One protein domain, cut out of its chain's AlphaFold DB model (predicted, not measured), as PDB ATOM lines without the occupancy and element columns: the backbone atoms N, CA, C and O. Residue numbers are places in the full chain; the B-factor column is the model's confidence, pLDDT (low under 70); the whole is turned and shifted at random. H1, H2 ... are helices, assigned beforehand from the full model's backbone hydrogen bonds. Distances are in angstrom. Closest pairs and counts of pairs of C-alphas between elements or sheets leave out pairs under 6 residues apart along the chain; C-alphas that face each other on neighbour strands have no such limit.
ATOM      1  N   PRO A   2      37.901  12.765 -37.483       55.56
ATOM      2  CA  PRO A   2      37.017  11.674 -37.089       55.56
ATOM      3  C   PRO A   2      35.600  11.929 -37.632       55.56
ATOM      4  O   PRO A   2      35.126  13.064 -37.621       55.56
ATOM      5  N   GLU A   3      34.924  10.896 -38.139       47.81
ATOM      6  CA  GLU A   3      33.593  11.014 -38.767       47.81
ATOM      7  C   GLU A   3      32.509  11.549 -37.813       47.81
ATOM      8  O   GLU A   3      31.503  12.115 -38.253       47.81
ATOM      9  N   THR A   4      32.756  11.470 -36.505       54.28
ATOM     10  CA  THR A   4      31.914  12.040 -35.448       54.28
ATOM     11  C   THR A   4      31.810  13.571 -35.513       54.28
ATOM     12  O   THR A   4      30.764  14.118 -35.162       54.28
ATOM     13  N   ASP A   5      32.811  14.276 -36.056       64.69
ATOM     14  CA  ASP A   5      32.786  15.745 -36.173       64.69
ATOM     15  C   ASP A   5      31.789  16.242 -37.237       64.69
ATOM     16  O   ASP A   5      31.198  17.319 -37.111       64.69
ATOM     17  N   ILE A   6      31.557  15.467 -38.304       62.53
ATOM     18  CA  ILE A   6      30.742  15.916 -39.449       62.53
ATOM     19  C   ILE A   6      29.246  15.878 -39.106       62.53
ATOM     20  O   ILE A   6      28.482  16.766 -39.512       62.53
ATOM     21  N   SER A   7      28.807  14.869 -38.352       62.84
ATOM     22  CA  SER A   7      27.411  14.735 -37.921       62.84
ATOM     23  C   SER A   7      27.049  15.792 -36.869       62.84
ATOM     24  O   SER A   7      26.000  16.442 -36.989       62.84
ATOM     25  N   GLU A   8      27.946  16.063 -35.913       65.38
ATOM     26  CA  GLU A   8      27.789  17.159 -34.955       65.38
ATOM     27  C   GLU A   8      27.744  18.512 -35.662       65.38
ATOM     28  O   GLU A   8      26.850  19.310 -35.375       65.38
ATOM     29  N   TYR A   9      28.612  18.752 -36.648       60.97
ATOM     30  CA  TYR A   9      28.622  19.990 -37.428       60.97
ATOM     31  C   TYR A   9      27.300  20.233 -38.180       60.97
ATOM     32  O   TYR A   9      26.732  21.329 -38.116       60.97
ATOM     33  N   ARG A  10      26.734  19.205 -38.830       61.00
ATOM     34  CA  ARG A  10      25.429  19.306 -39.518       61.00
ATOM     35  C   ARG A  10      24.280  19.572 -38.546       61.00
ATOM     36  O   ARG A  10      23.439  20.440 -38.797       61.00
ATOM     37  N   ARG A  11      24.266  18.890 -37.397       67.12
ATOM     38  CA  ARG A  11      23.308  19.153 -36.310       67.12
ATOM     39  C   ARG A  11      23.498  20.561 -35.735       67.12
ATOM     40  O   ARG A  11      22.534  21.218 -35.318       67.12
ATOM     41  N   LEU A  12      24.735  21.054 -35.732       59.62
ATOM     42  CA  LEU A  12      25.080  22.374 -35.241       59.62
ATOM     43  C   LEU A  12      24.486  23.464 -36.139       59.62
ATOM     44  O   LEU A  12      23.769  24.327 -35.617       59.62
ATOM     45  N   LEU A  13      24.692  23.335 -37.452       58.53
ATOM     46  CA  LEU A  13      24.150  24.190 -38.510       58.53
ATOM     47  C   LEU A  13      22.618  24.225 -38.539       58.53
ATOM     48  O   LEU A  13      22.035  25.311 -38.542       58.53
ATOM     49  N   GLY A  14      21.947  23.071 -38.460       68.44
ATOM     50  CA  GLY A  14      20.478  23.022 -38.480       68.44
ATOM     51  C   GLY A  14      19.830  23.783 -37.315       68.44
ATOM     52  O   GLY A  14      18.811  24.459 -37.470       68.44
ATOM     53  N   SER A  15      20.444  23.758 -36.127       58.78
ATOM     54  CA  SER A  15      19.943  24.553 -34.995       58.78
ATOM     55  C   SER A  15      20.301  26.040 -35.085       58.78
ATOM     56  O   SER A  15      19.639  26.851 -34.432       58.78
ATOM     57  N   LEU A  16      21.336  26.400 -35.841       48.34
ATOM     58  CA  LEU A  16      21.765  27.780 -36.052       48.34
ATOM     59  C   LEU A  16      20.852  28.521 -37.010       48.34
ATOM     60  O   LEU A  16      20.397  29.618 -36.690       48.34
ATOM     61  N   GLU A  17      20.484  27.866 -38.105       59.50
ATOM     62  CA  GLU A  17      19.466  28.354 -39.029       59.50
ATOM     63  C   GLU A  17      18.146  28.641 -38.288       59.50
ATOM     64  O   GLU A  17      17.534  29.699 -38.443       59.50
ATOM     65  N   LYS A  18      17.756  27.749 -37.367       57.31
ATOM     66  CA  LYS A  18      16.558  27.908 -36.529       57.31
ATOM     67  C   LYS A  18      16.650  29.092 -35.548       57.31
ATOM     68  O   LYS A  18      15.616  29.651 -35.185       57.31
ATOM     69  N   SER A  19      17.856  29.472 -35.112       48.34
ATOM     70  CA  SER A  19      18.094  30.602 -34.198       48.34
ATOM     71  C   SER A  19      18.191  31.941 -34.927       48.34
ATOM     72  O   SER A  19      17.644  32.920 -34.438       48.34
ATOM     73  N   HIS A  20      18.848  32.001 -36.085       52.34
ATOM     74  CA  HIS A  20      18.962  33.234 -36.877       52.34
ATOM     75  C   HIS A  20      17.632  33.661 -37.489       52.34
ATOM     76  O   HIS A  20      17.329  34.852 -37.534       52.34
ATOM     77  N   ARG A  21      16.758  32.697 -37.817       56.09
ATOM     78  CA  ARG A  21      15.349  32.998 -38.108       56.09
ATOM     79  C   ARG A  21      14.671  33.780 -36.975       56.09
ATOM     80  O   ARG A  21      13.774  34.559 -37.266       56.09
ATOM     81  N   ARG A  22      15.093  33.619 -35.710       49.81
ATOM     82  CA  ARG A  22      14.557  34.387 -34.571       49.81
ATOM     83  C   ARG A  22      15.154  35.794 -34.456       49.81
ATOM     84  O   ARG A  22      14.400  36.699 -34.126       49.81
ATOM     85  N   ASP A  23      16.439  36.014 -34.743       55.06
ATOM     86  CA  ASP A  23      17.053  37.361 -34.685       55.06
ATOM     87  C   ASP A  23      16.587  38.257 -35.843       55.06
ATOM     88  O   ASP A  23      16.185  39.397 -35.610       55.06
ATOM     89  N   LEU A  24      16.517  37.729 -37.073       56.53
ATOM     90  CA  LEU A  24      15.909  38.451 -38.198       56.53
ATOM     91  C   LEU A  24      14.429  38.740 -37.924       56.53
ATOM     92  O   LEU A  24      13.968  39.857 -38.147       56.53
ATOM     93  N   ALA A  25      13.698  37.764 -37.371       54.69
ATOM     94  CA  ALA A  25      12.331  37.996 -36.922       54.69
ATOM     95  C   ALA A  25      12.262  39.091 -35.850       54.69
ATOM     96  O   ALA A  25      11.351  39.901 -35.909       54.69
ATOM     97  N   THR A  26      13.237  39.179 -34.939       53.00
ATOM     98  CA  THR A  26      13.302  40.199 -33.877       53.00
ATOM     99  C   THR A  26      13.597  41.597 -34.436       53.00
ATOM    100  O   THR A  26      13.010  42.578 -33.984       53.00
ATOM    101  N   HIS A  27      14.449  41.719 -35.457       58.72
ATOM    102  CA  HIS A  27      14.680  42.989 -36.154       58.72
ATOM    103  C   HIS A  27      13.471  43.421 -36.988       58.72
ATOM    104  O   HIS A  27      12.982  44.541 -36.821       58.72
ATOM    105  N   LEU A  28      12.910  42.527 -37.806       59.81
ATOM    106  CA  LEU A  28      11.669  42.790 -38.545       59.81
ATOM    107  C   LEU A  28      10.517  43.150 -37.593       59.81
ATOM    108  O   LEU A  28       9.749  44.071 -37.861       59.81
ATOM    109  N   TYR A  29      10.465  42.498 -36.435       53.16
ATOM    110  CA  TYR A  29       9.535  42.779 -35.350       53.16
ATOM    111  C   TYR A  29       9.719  44.159 -34.731       53.16
ATOM    112  O   TYR A  29       8.750  44.901 -34.620       53.16
ATOM    113  N   SER A  30      10.946  44.533 -34.359       49.84
ATOM    114  CA  SER A  30      11.233  45.864 -33.808       49.84
ATOM    115  C   SER A  30      10.868  46.978 -34.793       49.84
ATOM    116  O   SER A  30      10.356  48.026 -34.406       49.84
ATOM    117  N   THR A  31      11.026  46.709 -36.088       55.69
ATOM    118  CA  THR A  31      10.665  47.643 -37.153       55.69
ATOM    119  C   THR A  31       9.143  47.746 -37.296       55.69
ATOM    120  O   THR A  31       8.606  48.850 -37.338       55.69
ATOM    121  N   ALA A  32       8.427  46.615 -37.279       56.09
ATOM    122  CA  ALA A  32       6.963  46.563 -37.290       56.09
ATOM    123  C   ALA A  32       6.332  47.220 -36.044       56.09
ATOM    124  O   ALA A  32       5.330  47.928 -36.143       56.09
ATOM    125  N   LEU A  33       6.940  47.031 -34.870       48.44
ATOM    126  CA  LEU A  33       6.578  47.668 -33.602       48.44
ATOM    127  C   LEU A  33       6.576  49.184 -33.699       48.44
ATOM    128  O   LEU A  33       5.607  49.857 -33.345       48.44
ATOM    129  N   MET A  34       7.682  49.712 -34.203       51.25
ATOM    130  CA  MET A  34       7.858  51.141 -34.352       51.25
ATOM    131  C   MET A  34       6.916  51.699 -35.431       51.25
ATOM    132  O   MET A  34       6.397  52.799 -35.260       51.25
ATOM    133  N   HIS A  35       6.583  50.899 -36.452       50.12
ATOM    134  CA  HIS A  35       5.550  51.205 -37.450       50.12
ATOM    135  C   HIS A  35       4.136  51.317 -36.857       50.12
ATOM    136  O   HIS A  35       3.319  52.103 -37.334       50.12
ATOM    137  N   ASN A  36       3.836  50.546 -35.809       46.44
ATOM    138  CA  ASN A  36       2.552  50.605 -35.105       46.44
ATOM    139  C   ASN A  36       2.468  51.790 -34.130       46.44
ATOM    140  O   ASN A  36       1.392  52.357 -33.942       46.44
ATOM    141  N   LEU A  37       3.593  52.166 -33.515       50.12
ATOM    142  CA  LEU A  37       3.717  53.338 -32.635       50.12
ATOM    143  C   LEU A  37       3.683  54.652 -33.417       50.12
ATOM    144  O   LEU A  37       3.112  55.643 -32.965       50.12
ATOM    145  N   HIS A  38       4.278  54.655 -34.602       48.12
ATOM    146  CA  HIS A  38       4.292  55.788 -35.501       48.12
ATOM    147  C   HIS A  38       4.083  55.254 -36.927       48.12
ATOM    148  O   HIS A  38       5.005  54.665 -37.483       48.12
ATOM    149  N   PRO A  39       2.909  55.470 -37.559       61.75
ATOM    150  CA  PRO A  39       2.593  54.932 -38.893       61.75
ATOM    151  C   PRO A  39       3.585  55.342 -39.987       61.75
ATOM    152  O   PRO A  39       3.642  54.730 -41.047       61.75
ATOM    153  N   VAL A  40       4.348  56.404 -39.722       52.91
ATOM    154  CA  VAL A  40       5.402  56.948 -40.578       52.91
ATOM    155  C   VAL A  40       6.785  56.554 -40.041       52.91
ATOM    156  O   VAL A  40       7.716  57.322 -40.205       52.91
ATOM    157  N   PHE A  41       6.934  55.473 -39.271       49.62
ATOM    158  CA  PHE A  41       8.233  54.960 -38.837       49.62
ATOM    159  C   PHE A  41       8.521  53.596 -39.484       49.62
ATOM    160  O   PHE A  41       7.713  52.700 -39.308       49.62
ATOM    161  N   PRO A  42       9.696  53.406 -40.103       50.62
ATOM    162  CA  PRO A  42      10.723  54.426 -40.228       50.62
ATOM    163  C   PRO A  42      10.206  55.496 -41.191       50.62
ATOM    164  O   PRO A  42       9.513  55.193 -42.160       50.62
ATOM    165  N   TYR A  43      10.462  56.771 -40.878       47.66
ATOM    166  CA  TYR A  43      10.126  57.862 -41.802       47.66
ATOM    167  C   TYR A  43      10.706  57.468 -43.155       47.66
ATOM    168  O   TYR A  43      11.772  56.867 -43.188       47.66
ATOM    169  N   TRP A  44      10.045  57.775 -44.265       44.56
ATOM    170  CA  TRP A  44      10.513  57.384 -45.606       44.56
ATOM    171  C   TRP A  44      11.989  57.751 -45.893       44.56
ATOM    172  O   TRP A  44      12.610  57.196 -46.788       44.56
ATOM    173  N   ARG A  45      12.563  58.680 -45.113       42.91
ATOM    174  CA  ARG A  45      13.986  59.058 -45.112       42.91
ATOM    175  C   ARG A  45      14.908  58.153 -44.272       42.91
ATOM    176  O   ARG A  45      16.104  58.166 -44.513       42.91
ATOM    177  N   TYR A  46      14.380  57.406 -43.303       44.72
ATOM    178  CA  TYR A  46      15.075  56.380 -42.511       44.72
ATOM    179  C   TYR A  46      15.019  54.986 -43.161       44.72
ATOM    180  O   TYR A  46      15.900  54.179 -42.897       44.72
ATOM    181  N   THR A  47      14.018  54.692 -44.005       43.22
ATOM    182  CA  THR A  47      13.985  53.466 -44.834       43.22
ATOM    183  C   THR A  47      14.729  53.598 -46.160       43.22
ATOM    184  O   THR A  47      14.870  52.601 -46.865       43.22
ATOM    185  N   GLN A  48      15.221  54.794 -46.515       41.75
ATOM    186  CA  GLN A  48      16.204  54.963 -47.588       41.75
ATOM    187  C   GLN A  48      17.533  54.378 -47.116       41.75
ATOM    188  O   GLN A  48      18.447  55.092 -46.711       41.75
ATOM    189  N   TRP A  49      17.586  53.052 -47.105       38.88
ATOM    190  CA  TRP A  49      18.804  52.286 -47.007       38.88
ATOM    191  C   TRP A  49      19.121  51.725 -48.399       38.88
ATOM    192  O   TRP A  49      18.261  51.068 -48.990       38.88
ATOM    193  N   PRO A  50      20.332  51.960 -48.927       48.84
ATOM    194  CA  PRO A  50      21.359  52.830 -48.354       48.84
ATOM    195  C   PRO A  50      20.958  54.318 -48.413       48.84
ATOM    196  O   PRO A  50      20.258  54.751 -49.331       48.84
ATOM    197  N   LEU A  51      21.416  55.100 -47.427       48.72
ATOM    198  CA  LEU A  51      21.333  56.565 -47.459       48.72
ATOM    199  C   LEU A  51      22.036  57.075 -48.731       48.72
ATOM    200  O   LEU A  51      23.009  56.477 -49.190       48.72
ATOM    201  N   HIS A 225      28.569  44.608 -54.029       88.38
ATOM    202  CA  HIS A 225      27.448  44.185 -53.185       88.38
ATOM    203  C   HIS A 225      27.408  42.672 -52.927       88.38
ATOM    204  O   HIS A 225      27.005  42.257 -51.843       88.38
ATOM    205  N   ASN A 226      27.853  41.848 -53.881       90.31
ATOM    206  CA  ASN A 226      27.902  40.400 -53.701       90.31
ATOM    207  C   ASN A 226      29.019  39.976 -52.751       90.31
ATOM    208  O   ASN A 226      28.814  39.091 -51.919       90.31
ATOM    209  N   ALA A 227      30.185  40.617 -52.846       92.19
ATOM    210  CA  ALA A 227      31.288  40.386 -51.923       92.19
ATOM    211  C   ALA A 227      30.919  40.847 -50.507       92.19
ATOM    212  O   ALA A 227      31.132  40.102 -49.552       92.19
ATOM    213  N   ASP A 228      30.298  42.024 -50.385       90.12
ATOM    214  CA  ASP A 228      29.835  42.569 -49.106       90.12
ATOM    215  C   ASP A 228      28.790  41.645 -48.456       90.12
ATOM    216  O   ASP A 228      28.915  41.285 -47.285       90.12
ATOM    217  N   LEU A 229      27.791  41.190 -49.225       89.81
ATOM    218  CA  LEU A 229      26.759  40.263 -48.751       89.81
ATOM    219  C   LEU A 229      27.353  38.921 -48.308       89.81
ATOM    220  O   LEU A 229      26.966  38.380 -47.273       89.81
ATOM    221  N   TYR A 230      28.295  38.378 -49.077       95.25
ATOM    222  CA  TYR A 230      28.992  37.146 -48.724       95.25
ATOM    223  C   TYR A 230      29.786  37.288 -47.417       95.25
ATOM    224  O   TYR A 230      29.672  36.421 -46.547       95.25
ATOM    225  N   LEU A 231      30.550  38.375 -47.256       92.56
ATOM    226  CA  LEU A 231      31.329  38.635 -46.043       92.56
ATOM    227  C   LEU A 231      30.418  38.765 -44.818       92.56
ATOM    228  O   LEU A 231      30.711  38.177 -43.776       92.56
ATOM    229  N   GLU A 232      29.281  39.447 -44.959       92.94
ATOM    230  CA  GLU A 232      28.294  39.581 -43.887       92.94
ATOM    231  C   GLU A 232      27.659  38.227 -43.527       92.94
ATOM    232  O   GLU A 232      27.593  37.855 -42.355       92.94
ATOM    233  N   MET A 233      27.251  37.429 -44.523       91.88
ATOM    234  CA  MET A 233      26.699  36.087 -44.288       91.88
ATOM    235  C   MET A 233      27.714  35.162 -43.611       91.88
ATOM    236  O   MET A 233      27.350  34.403 -42.708       91.88
ATOM    237  N   LYS A 234      28.989  35.245 -44.005       94.06
ATOM    238  CA  LYS A 234      30.082  34.498 -43.377       94.06
ATOM    239  C   LYS A 234      30.260  34.913 -41.914       94.06
ATOM    240  O   LYS A 234      30.211  34.053 -41.035       94.06
ATOM    241  N   ALA A 235      30.363  36.214 -41.640       90.06
ATOM    242  CA  ALA A 235      30.513  36.737 -40.284       90.06
ATOM    243  C   ALA A 235      29.326  36.358 -39.376       90.06
ATOM    244  O   ALA A 235      29.514  35.982 -38.216       90.06
ATOM    245  N   LEU A 236      28.093  36.397 -39.896       90.25
ATOM    246  CA  LEU A 236      26.891  35.987 -39.163       90.25
ATOM    247  C   LEU A 236      26.868  34.488 -38.853       90.25
ATOM    248  O   LEU A 236      26.451  34.102 -37.752       90.25
ATOM    249  N   LEU A 237      27.293  33.647 -39.798       90.50
ATOM    250  CA  LEU A 237      27.431  32.209 -39.579       90.50
ATOM    251  C   LEU A 237      28.475  31.934 -38.499       90.50
ATOM    252  O   LEU A 237      28.162  31.270 -37.513       90.50
ATOM    253  N   GLU A 238      29.671  32.500 -38.631       91.56
ATOM    254  CA  GLU A 238      30.767  32.321 -37.677       91.56
ATOM    255  C   GLU A 238      30.383  32.789 -36.281       91.56
ATOM    256  O   GLU A 238      30.464  32.011 -35.332       91.56
ATOM    257  N   ARG A 239      29.851  34.010 -36.145       90.38
ATOM    258  CA  ARG A 239      29.394  34.550 -34.858       90.38
ATOM    259  C   ARG A 239      28.409  33.615 -34.176       90.38
ATOM    260  O   ARG A 239      28.431  33.447 -32.954       90.38
ATOM    261  N   ALA A 240      27.509  33.026 -34.947       87.00
ATOM    262  CA  ALA A 240      26.462  32.195 -34.400       87.00
ATOM    263  C   ALA A 240      26.974  30.782 -34.068       87.00
ATOM    264  O   ALA A 240      26.636  30.258 -33.000       87.00
ATOM    265  N   ILE A 241      27.873  30.221 -34.881       88.31
ATOM    266  CA  ILE A 241      28.626  29.007 -34.547       88.31
ATOM    267  C   ILE A 241      29.422  29.224 -33.255       88.31
ATOM    268  O   ILE A 241      29.243  28.454 -32.313       88.31
ATOM    269  N   SER A 242      30.194  30.307 -33.140       87.69
ATOM    270  CA  SER A 242      30.945  30.655 -31.928       87.69
ATOM    271  C   SER A 242      30.033  30.829 -30.715       87.69
ATOM    272  O   SER A 242      30.312  30.287 -29.649       87.69
ATOM    273  N   LYS A 243      28.892  31.519 -30.854       88.81
ATOM    274  CA  LYS A 243      27.911  31.681 -29.764       88.81
ATOM    275  C   LYS A 243      27.382  30.332 -29.277       88.81
ATOM    276  O   LYS A 243      27.189  30.143 -28.075       88.81
ATOM    277  N   LYS A 244      27.133  29.392 -30.192       89.00
ATOM    278  CA  LYS A 244      26.661  28.050 -29.848       89.00
ATOM    279  C   LYS A 244      27.768  27.196 -29.238       89.00
ATOM    280  O   LYS A 244      27.520  26.562 -28.217       89.00
ATOM    281  N   LEU A 245      28.974  27.240 -29.797       87.88
ATOM    282  CA  LEU A 245      30.151  26.573 -29.249       87.88
ATOM    283  C   LEU A 245      30.426  27.043 -27.818       87.88
ATOM    284  O   LEU A 245      30.539  26.220 -26.919       87.88
ATOM    285  N   ASN A 246      30.400  28.355 -27.571       87.94
ATOM    286  CA  ASN A 246      30.582  28.924 -26.237       87.94
ATOM    287  C   ASN A 246      29.532  28.397 -25.250       87.94
ATOM    288  O   ASN A 246      29.881  27.985 -24.150       87.94
ATOM    289  N   ARG A 247      28.254  28.311 -25.647       88.88
ATOM    290  CA  ARG A 247      27.201  27.719 -24.797       88.88
ATOM    291  C   ARG A 247      27.449  26.244 -24.470       88.88
ATOM    292  O   ARG A 247      27.077  25.809 -23.385       88.88
ATOM    293  N   MET A 248      28.040  25.477 -25.387       88.25
ATOM    294  CA  MET A 248      28.400  24.076 -25.139       88.25
ATOM    295  C   MET A 248      29.648  23.961 -24.255       88.25
ATOM    296  O   MET A 248      29.663  23.155 -23.330       88.25
ATOM    297  N   ASN A 249      30.644  24.817 -24.476       86.94
ATOM    298  CA  ASN A 249      31.873  24.883 -23.687       86.94
ATOM    299  C   ASN A 249      31.598  25.246 -22.225       86.94
ATOM    300  O   ASN A 249      32.131  24.593 -21.331       86.94
ATOM    301  N   LEU A 250      30.695  26.202 -21.967       86.81
ATOM    302  CA  LEU A 250      30.245  26.524 -20.605       86.81
ATOM    303  C   LEU A 250      29.654  25.307 -19.875       86.81
ATOM    304  O   LEU A 250      29.753  25.229 -18.657       86.81
ATOM    305  N   ARG A 251      29.051  24.355 -20.599       88.94
ATOM    306  CA  ARG A 251      28.488  23.135 -20.000       88.94
ATOM    307  C   ARG A 251      29.538  22.060 -19.729       88.94
ATOM    308  O   ARG A 251      29.359  21.287 -18.799       88.94
ATOM    309  N   LYS A 252      30.597  21.988 -20.541       89.25
ATOM    310  CA  LYS A 252      31.620  20.927 -20.472       89.25
ATOM    311  C   LYS A 252      32.926  21.358 -19.785       89.25
ATOM    312  O   LYS A 252      33.814  20.533 -19.619       89.25
ATOM    313  N   GLY A 253      33.077  22.634 -19.419       90.38
ATOM    314  CA  GLY A 253      34.299  23.167 -18.799       90.38
ATOM    315  C   GLY A 253      35.521  23.218 -19.729       90.38
ATOM    316  O   GLY A 253      36.620  23.534 -19.282       90.38
ATOM    317  N   GLN A 254      35.352  22.928 -21.022       85.75
ATOM    318  CA  GLN A 254      36.431  22.873 -22.007       85.75
ATOM    319  C   GLN A 254      36.485  24.174 -22.815       85.75
ATOM    320  O   GLN A 254      35.495  24.571 -23.428       85.75
ATOM    321  N   GLN A 255      37.640  24.844 -22.848       76.94
ATOM    322  CA  GLN A 255      37.858  26.006 -23.713       76.94
ATOM    323  C   GLN A 255      38.298  25.543 -25.106       76.94
ATOM    324  O   GLN A 255      39.474  25.283 -25.339       76.94
ATOM    325  N   MET A 256      37.360  25.439 -26.051       72.94
ATOM    326  CA  MET A 256      37.715  25.225 -27.456       72.94
ATOM    327  C   MET A 256      38.066  26.561 -28.118       72.94
ATOM    328  O   MET A 256      37.184  27.390 -28.356       72.94
ATOM    329  N   THR A 257      39.345  26.764 -28.443       70.75
ATOM    330  CA  THR A 257      39.773  27.858 -29.325       70.75
ATOM    331  C   THR A 257      39.596  27.395 -30.764       70.75
ATOM    332  O   THR A 257      40.265  26.485 -31.239       70.75
ATOM    333  N   THR A 258      38.621  27.963 -31.459       63.34
ATOM    334  CA  THR A 258      38.295  27.550 -32.824       63.34
ATOM    335  C   THR A 258      38.603  28.699 -33.761       63.34
ATOM    336  O   THR A 258      37.917  29.720 -33.777       63.34
ATOM    337  N   LYS A 259      39.657  28.526 -34.559       78.56
ATOM    338  CA  LYS A 259      39.780  29.247 -35.825       78.56
ATOM    339  C   LYS A 259      38.638  28.725 -36.708       78.56
ATOM    340  O   LYS A 259      38.682  27.585 -37.153       78.56
ATOM    341  N   MET A 260      37.568  29.511 -36.825       71.81
ATOM    342  CA  MET A 260      36.275  29.114 -37.414       71.81
ATOM    343  C   MET A 260      36.228  29.213 -38.949       71.81
ATOM    344  O   MET A 260      35.190  28.926 -39.550       71.81
ATOM    345  N   ASP A 261      37.348  29.558 -39.586       82.38
ATOM    346  CA  ASP A 261      37.509  29.540 -41.039       82.38
ATOM    347  C   ASP A 261      37.554  28.095 -41.557       82.38
ATOM    348  O   ASP A 261      38.609  27.532 -41.851       82.38
ATOM    349  N   THR A 262      36.386  27.463 -41.645       88.44
ATOM    350  CA  THR A 262      36.237  26.147 -42.268       88.44
ATOM    351  C   THR A 262      35.801  26.313 -43.729       88.44
ATOM    352  O   THR A 262      34.967  27.167 -44.032       88.44
ATOM    353  N   PRO A 263      36.275  25.475 -44.666       92.94
ATOM    354  CA  PRO A 263      35.783  25.509 -46.048       92.94
ATOM    355  C   PRO A 263      34.262  25.269 -46.130       92.94
ATOM    356  O   PRO A 263      33.595  25.753 -47.043       92.94
ATOM    357  N   ALA A 264      33.692  24.576 -45.140       88.56
ATOM    358  CA  ALA A 264      32.256  24.359 -45.025       88.56
ATOM    359  C   ALA A 264      31.472  25.643 -44.690       88.56
ATOM    360  O   ALA A 264      30.425  25.883 -45.299       88.56
ATOM    361  N   THR A 265      31.971  26.498 -43.781       91.31
ATOM    362  CA  THR A 265      31.339  27.801 -43.493       91.31
ATOM    363  C   THR A 265      31.411  28.723 -44.703       91.31
ATOM    364  O   THR A 265      30.423  29.385 -45.011       91.31
ATOM    365  N   ASP A 266      32.524  28.697 -45.440       94.25
ATOM    366  CA  ASP A 266      32.684  29.450 -46.685       94.25
ATOM    367  C   ASP A 266      31.674  29.024 -47.767       94.25
ATOM    368  O   ASP A 266      30.935  29.850 -48.311       94.25
ATOM    369  N   GLN A 267      31.574  27.720 -48.044       93.62
ATOM    370  CA  GLN A 267      30.629  27.199 -49.032       93.62
ATOM    371  C   GLN A 267      29.174  27.512 -48.651       93.62
ATOM    372  O   GLN A 267      28.362  27.866 -49.511       93.62
ATOM    373  N   MET A 268      28.839  27.412 -47.362       90.31
ATOM    374  CA  MET A 268      27.506  27.748 -46.876       90.31
ATOM    375  C   MET A 268      27.221  29.248 -46.991       90.31
ATOM    376  O   MET A 268      26.141  29.610 -47.454       90.31
ATOM    377  N   ALA A 269      28.179  30.110 -46.640       93.62
ATOM    378  CA  ALA A 269      28.052  31.557 -46.786       93.62
ATOM    379  C   ALA A 269      27.829  31.955 -48.250       93.62
ATOM    380  O   ALA A 269      26.906  32.713 -48.535       93.62
ATOM    381  N   LYS A 270      28.591  31.377 -49.191       94.50
ATOM    382  CA  LYS A 270      28.399  31.581 -50.640       94.50
ATOM    383  C   LYS A 270      27.008  31.152 -51.100       94.50
ATOM    384  O   LYS A 270      26.344  31.884 -51.828       94.50
ATOM    385  N   CYS A 271      26.547  29.984 -50.655       91.19
ATOM    386  CA  CYS A 271      25.219  29.472 -50.989       91.19
ATOM    387  C   CYS A 271      24.099  30.367 -50.434       91.19
ATOM    388  O   CYS A 271      23.133  30.655 -51.138       91.19
ATOM    389  N   LEU A 272      24.225  30.835 -49.189       88.75
ATOM    390  CA  LEU A 272      23.259  31.750 -48.578       88.75
ATOM    391  C   LEU A 272      23.262  33.117 -49.260       88.75
ATOM    392  O   LEU A 272      22.189  33.620 -49.573       88.75
ATOM    393  N   ALA A 273      24.437  33.685 -49.536       90.88
ATOM    394  CA  ALA A 273      24.561  34.957 -50.239       90.88
ATOM    395  C   ALA A 273      23.922  34.887 -51.632       90.88
ATOM    396  O   ALA A 273      23.111  35.746 -51.961       90.88
ATOM    397  N   GLY A 274      24.183  33.818 -52.395       89.75
ATOM    398  CA  GLY A 274      23.537  33.599 -53.693       89.75
ATOM    399  C   GLY A 274      22.012  33.511 -53.588       89.75
ATOM    400  O   GLY A 274      21.306  34.173 -54.338       89.75
ATOM    401  N   LYS A 275      21.486  32.776 -52.598       88.06
ATOM    402  CA  LYS A 275      20.033  32.707 -52.357       88.06
ATOM    403  C   LYS A 275      19.430  34.059 -51.983       88.06
ATOM    404  O   LYS A 275      18.309  34.351 -52.383       88.06
ATOM    405  N   VAL A 276      20.136  34.853 -51.179       88.12
ATOM    406  CA  VAL A 276      19.678  36.188 -50.782       88.12
ATOM    407  C   VAL A 276      19.710  37.143 -51.973       88.12
ATOM    408  O   VAL A 276      18.755  37.895 -52.129       88.12
ATOM    409  N   ASP A 277      20.731  37.081 -52.833       88.38
ATOM    410  CA  ASP A 277      20.787  37.877 -54.070       88.38
ATOM    411  C   ASP A 277      19.672  37.494 -55.056       88.38
ATOM    412  O   ASP A 277      18.987  38.355 -55.609       88.38
ATOM    413  N   ASP A 278      19.405  36.197 -55.227       87.19
ATOM    414  CA  ASP A 278      18.281  35.738 -56.047       87.19
ATOM    415  C   ASP A 278      16.943  36.254 -55.479       87.19
ATOM    416  O   ASP A 278      16.094  36.752 -56.224       87.19
ATOM    417  N   LEU A 279      16.771  36.200 -54.151       86.50
ATOM    418  CA  LEU A 279      15.590  36.725 -53.457       86.50
ATOM    419  C   LEU A 279      15.439  38.234 -53.630       86.50
ATOM    420  O   LEU A 279      14.346  38.695 -53.953       86.50
ATOM    421  N   THR A 280      16.499  39.016 -53.432       85.06
ATOM    422  CA  THR A 280      16.442  40.478 -53.581       85.06
ATOM    423  C   THR A 280      16.144  40.871 -55.024       85.06
ATOM    424  O   THR A 280      15.374  41.805 -55.257       85.06
ATOM    425  N   ARG A 281      16.667  40.122 -55.999       88.12
ATOM    426  CA  ARG A 281      16.395  40.322 -57.423       88.12
ATOM    427  C   ARG A 281      14.940  40.040 -57.785       88.12
ATOM    428  O   ARG A 281      14.340  40.825 -58.519       88.12
ATOM    429  N   GLU A 282      14.352  38.958 -57.280       87.50
ATOM    430  CA  GLU A 282      12.924  38.687 -57.496       87.50
ATOM    431  C   GLU A 282      12.030  39.690 -56.764       87.50
ATOM    432  O   GLU A 282      11.063  40.188 -57.343       87.50
ATOM    433  N   LEU A 283      12.389  40.081 -55.541       83.38
ATOM    434  CA  LEU A 283      11.689  41.137 -54.810       83.38
ATOM    435  C   LEU A 283      11.716  42.464 -55.581       83.38
ATOM    436  O   LEU A 283      10.688  43.134 -55.685       83.38
ATOM    437  N   ALA A 284      12.846  42.821 -56.195       84.81
ATOM    438  CA  ALA A 284      12.939  43.998 -57.054       84.81
ATOM    439  C   ALA A 284      12.001  43.893 -58.270       84.81
ATOM    440  O   ALA A 284      11.290  44.848 -58.586       84.81
ATOM    441  N   LYS A 285      11.913  42.722 -58.917       85.94
ATOM    442  CA  LYS A 285      10.966  42.494 -60.026       85.94
ATOM    443  C   LYS A 285       9.508  42.620 -59.586       85.94
ATOM    444  O   LYS A 285       8.699  43.155 -60.343       85.94
ATOM    445  N   LEU A 286       9.164  42.136 -58.390       79.56
ATOM    446  CA  LEU A 286       7.824  42.305 -57.820       79.56
ATOM    447  C   LEU A 286       7.527  43.778 -57.526       79.56
ATOM    448  O   LEU A 286       6.423  44.236 -57.808       79.56
ATOM    449  N   SER A 287       8.521  44.530 -57.045       79.25
ATOM    450  CA  SER A 287       8.385  45.963 -56.772       79.25
ATOM    451  C   SER A 287       8.122  46.791 -58.036       79.25
ATOM    452  O   SER A 287       7.319  47.716 -57.984       79.25
ATOM    453  N   HIS A 288       8.769  46.479 -59.162       75.12
ATOM    454  CA  HIS A 288       8.657  47.270 -60.400       75.12
ATOM    455  C   HIS A 288       7.361  47.044 -61.190       75.12
ATOM    456  O   HIS A 288       7.018  47.840 -62.062       75.12
ATOM    457  N   LYS A 289       6.611  45.969 -60.918       70.94
ATOM    458  CA  LYS A 289       5.354  45.694 -61.638       70.94
ATOM    459  C   LYS A 289       4.219  46.666 -61.287       70.94
ATOM    460  O   LYS A 289       3.289  46.799 -62.078       70.94
ATOM    461  N   ASP A 290       4.320  47.368 -60.161       63.44
ATOM    462  CA  ASP A 290       3.247  48.199 -59.601       63.44
ATOM    463  C   ASP A 290       3.533  49.716 -59.652       63.44
ATOM    464  O   ASP A 290       2.852  50.490 -58.975       63.44
ATOM    465  N   ASP A 291       4.464  50.177 -60.502       63.38
ATOM    466  CA  ASP A 291       4.848  51.603 -60.647       63.38
ATOM    467  C   ASP A 291       3.670  52.551 -60.974       63.38
ATOM    468  O   ASP A 291       3.778  53.771 -60.848       63.38
ATOM    469  N   THR A 292       2.509  52.011 -61.356       71.69
ATOM    470  CA  THR A 292       1.286  52.794 -61.582       71.69
ATOM    471  C   THR A 292       0.626  53.292 -60.295       71.69
ATOM    472  O   THR A 292      -0.192  54.211 -60.358       71.69
ATOM    473  N   ASN A 293       0.965  52.732 -59.126       62.16
ATOM    474  CA  ASN A 293       0.343  53.108 -57.861       62.16
ATOM    475  C   ASN A 293       1.385  53.649 -56.859       62.16
ATOM    476  O   ASN A 293       1.968  52.874 -56.099       62.16
TER     477      ASN A 293
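What this domain is: This is residues 2 to 51 and 225 to 293 of the 466 residues of an uncharacterized protein of Candida tenuis (strain ATCC 10573 / BCRC 21748 / CBS 615 / JCM 9827 / NBRC 10315 / NRRL Y-1498 / VKM Y-70) (UniProt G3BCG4). Three long helices make a loose, open frame: H1, the longest, crosses H2 as an X, its residues 12 to 20 meeting residues 240 to 244 of H2, and H3 crosses the first half of H2, its residues 265 to 277 meeting residues 226 to 238 of H2. H1 and H3 have no contact with each other, and residues 21 to 30 of H1 and 278 to 293, of which 278 to 288 belong to H3, stick out. The printed part has 119 residues with three named helices, in the order H1, H2, H3, and no named strand; the class is all helix. The whole is loose, with a radius of gyration of the C-alphas of 18.6 A, and elongated, spanning 60 by 31 by 22 A.

How they stand to each other: Begin with H1, residues 4 to 37, and look at its residues 12 to 20, which alone touch H2, residues 225 to 252. The closest C-alphas are those of Leu 16 and Ala 240, 6.7 A apart. The two run opposite ways at a steep tilt of 67 degrees. Residues 226 to 238 of H2 alone touch H3, residues 263 to 288, with residues 265 to 277 of the latter; the closest C-alphas, of Lys 234 and Ala 269, are 4.9 A apart. These two run opposite ways at a steep tilt of 50 degrees. H1 and H3 are apart. Every backbone O i to N i+4 pair is within hydrogen-bond range in H3, against 28 of 30 in H1 and 23 of 24 in H2.

Where its parts are: Find C-alpha 4 at (31.914, 12.040, -35.448); from there H1 runs 50.1 A to C-alpha 37. H2 runs 40.4 A from C-alpha 225 at (27.448, 44.185, -53.185). H3 runs 37.6 A to C-alpha 288 at (8.657, 47.270, -60.400).

The domain as a whole: The C-alphas farthest apart, of Gly 253 and Thr 292, are 61.6 A apart. Residues 52 to 224 are cut out, with 14.9 A between C-alphas 51 and 225. The link from H2 to H3 is short, 10 residues. Confidence is under 70 at residues 2 to 51, 258, 290 to 291 and 293.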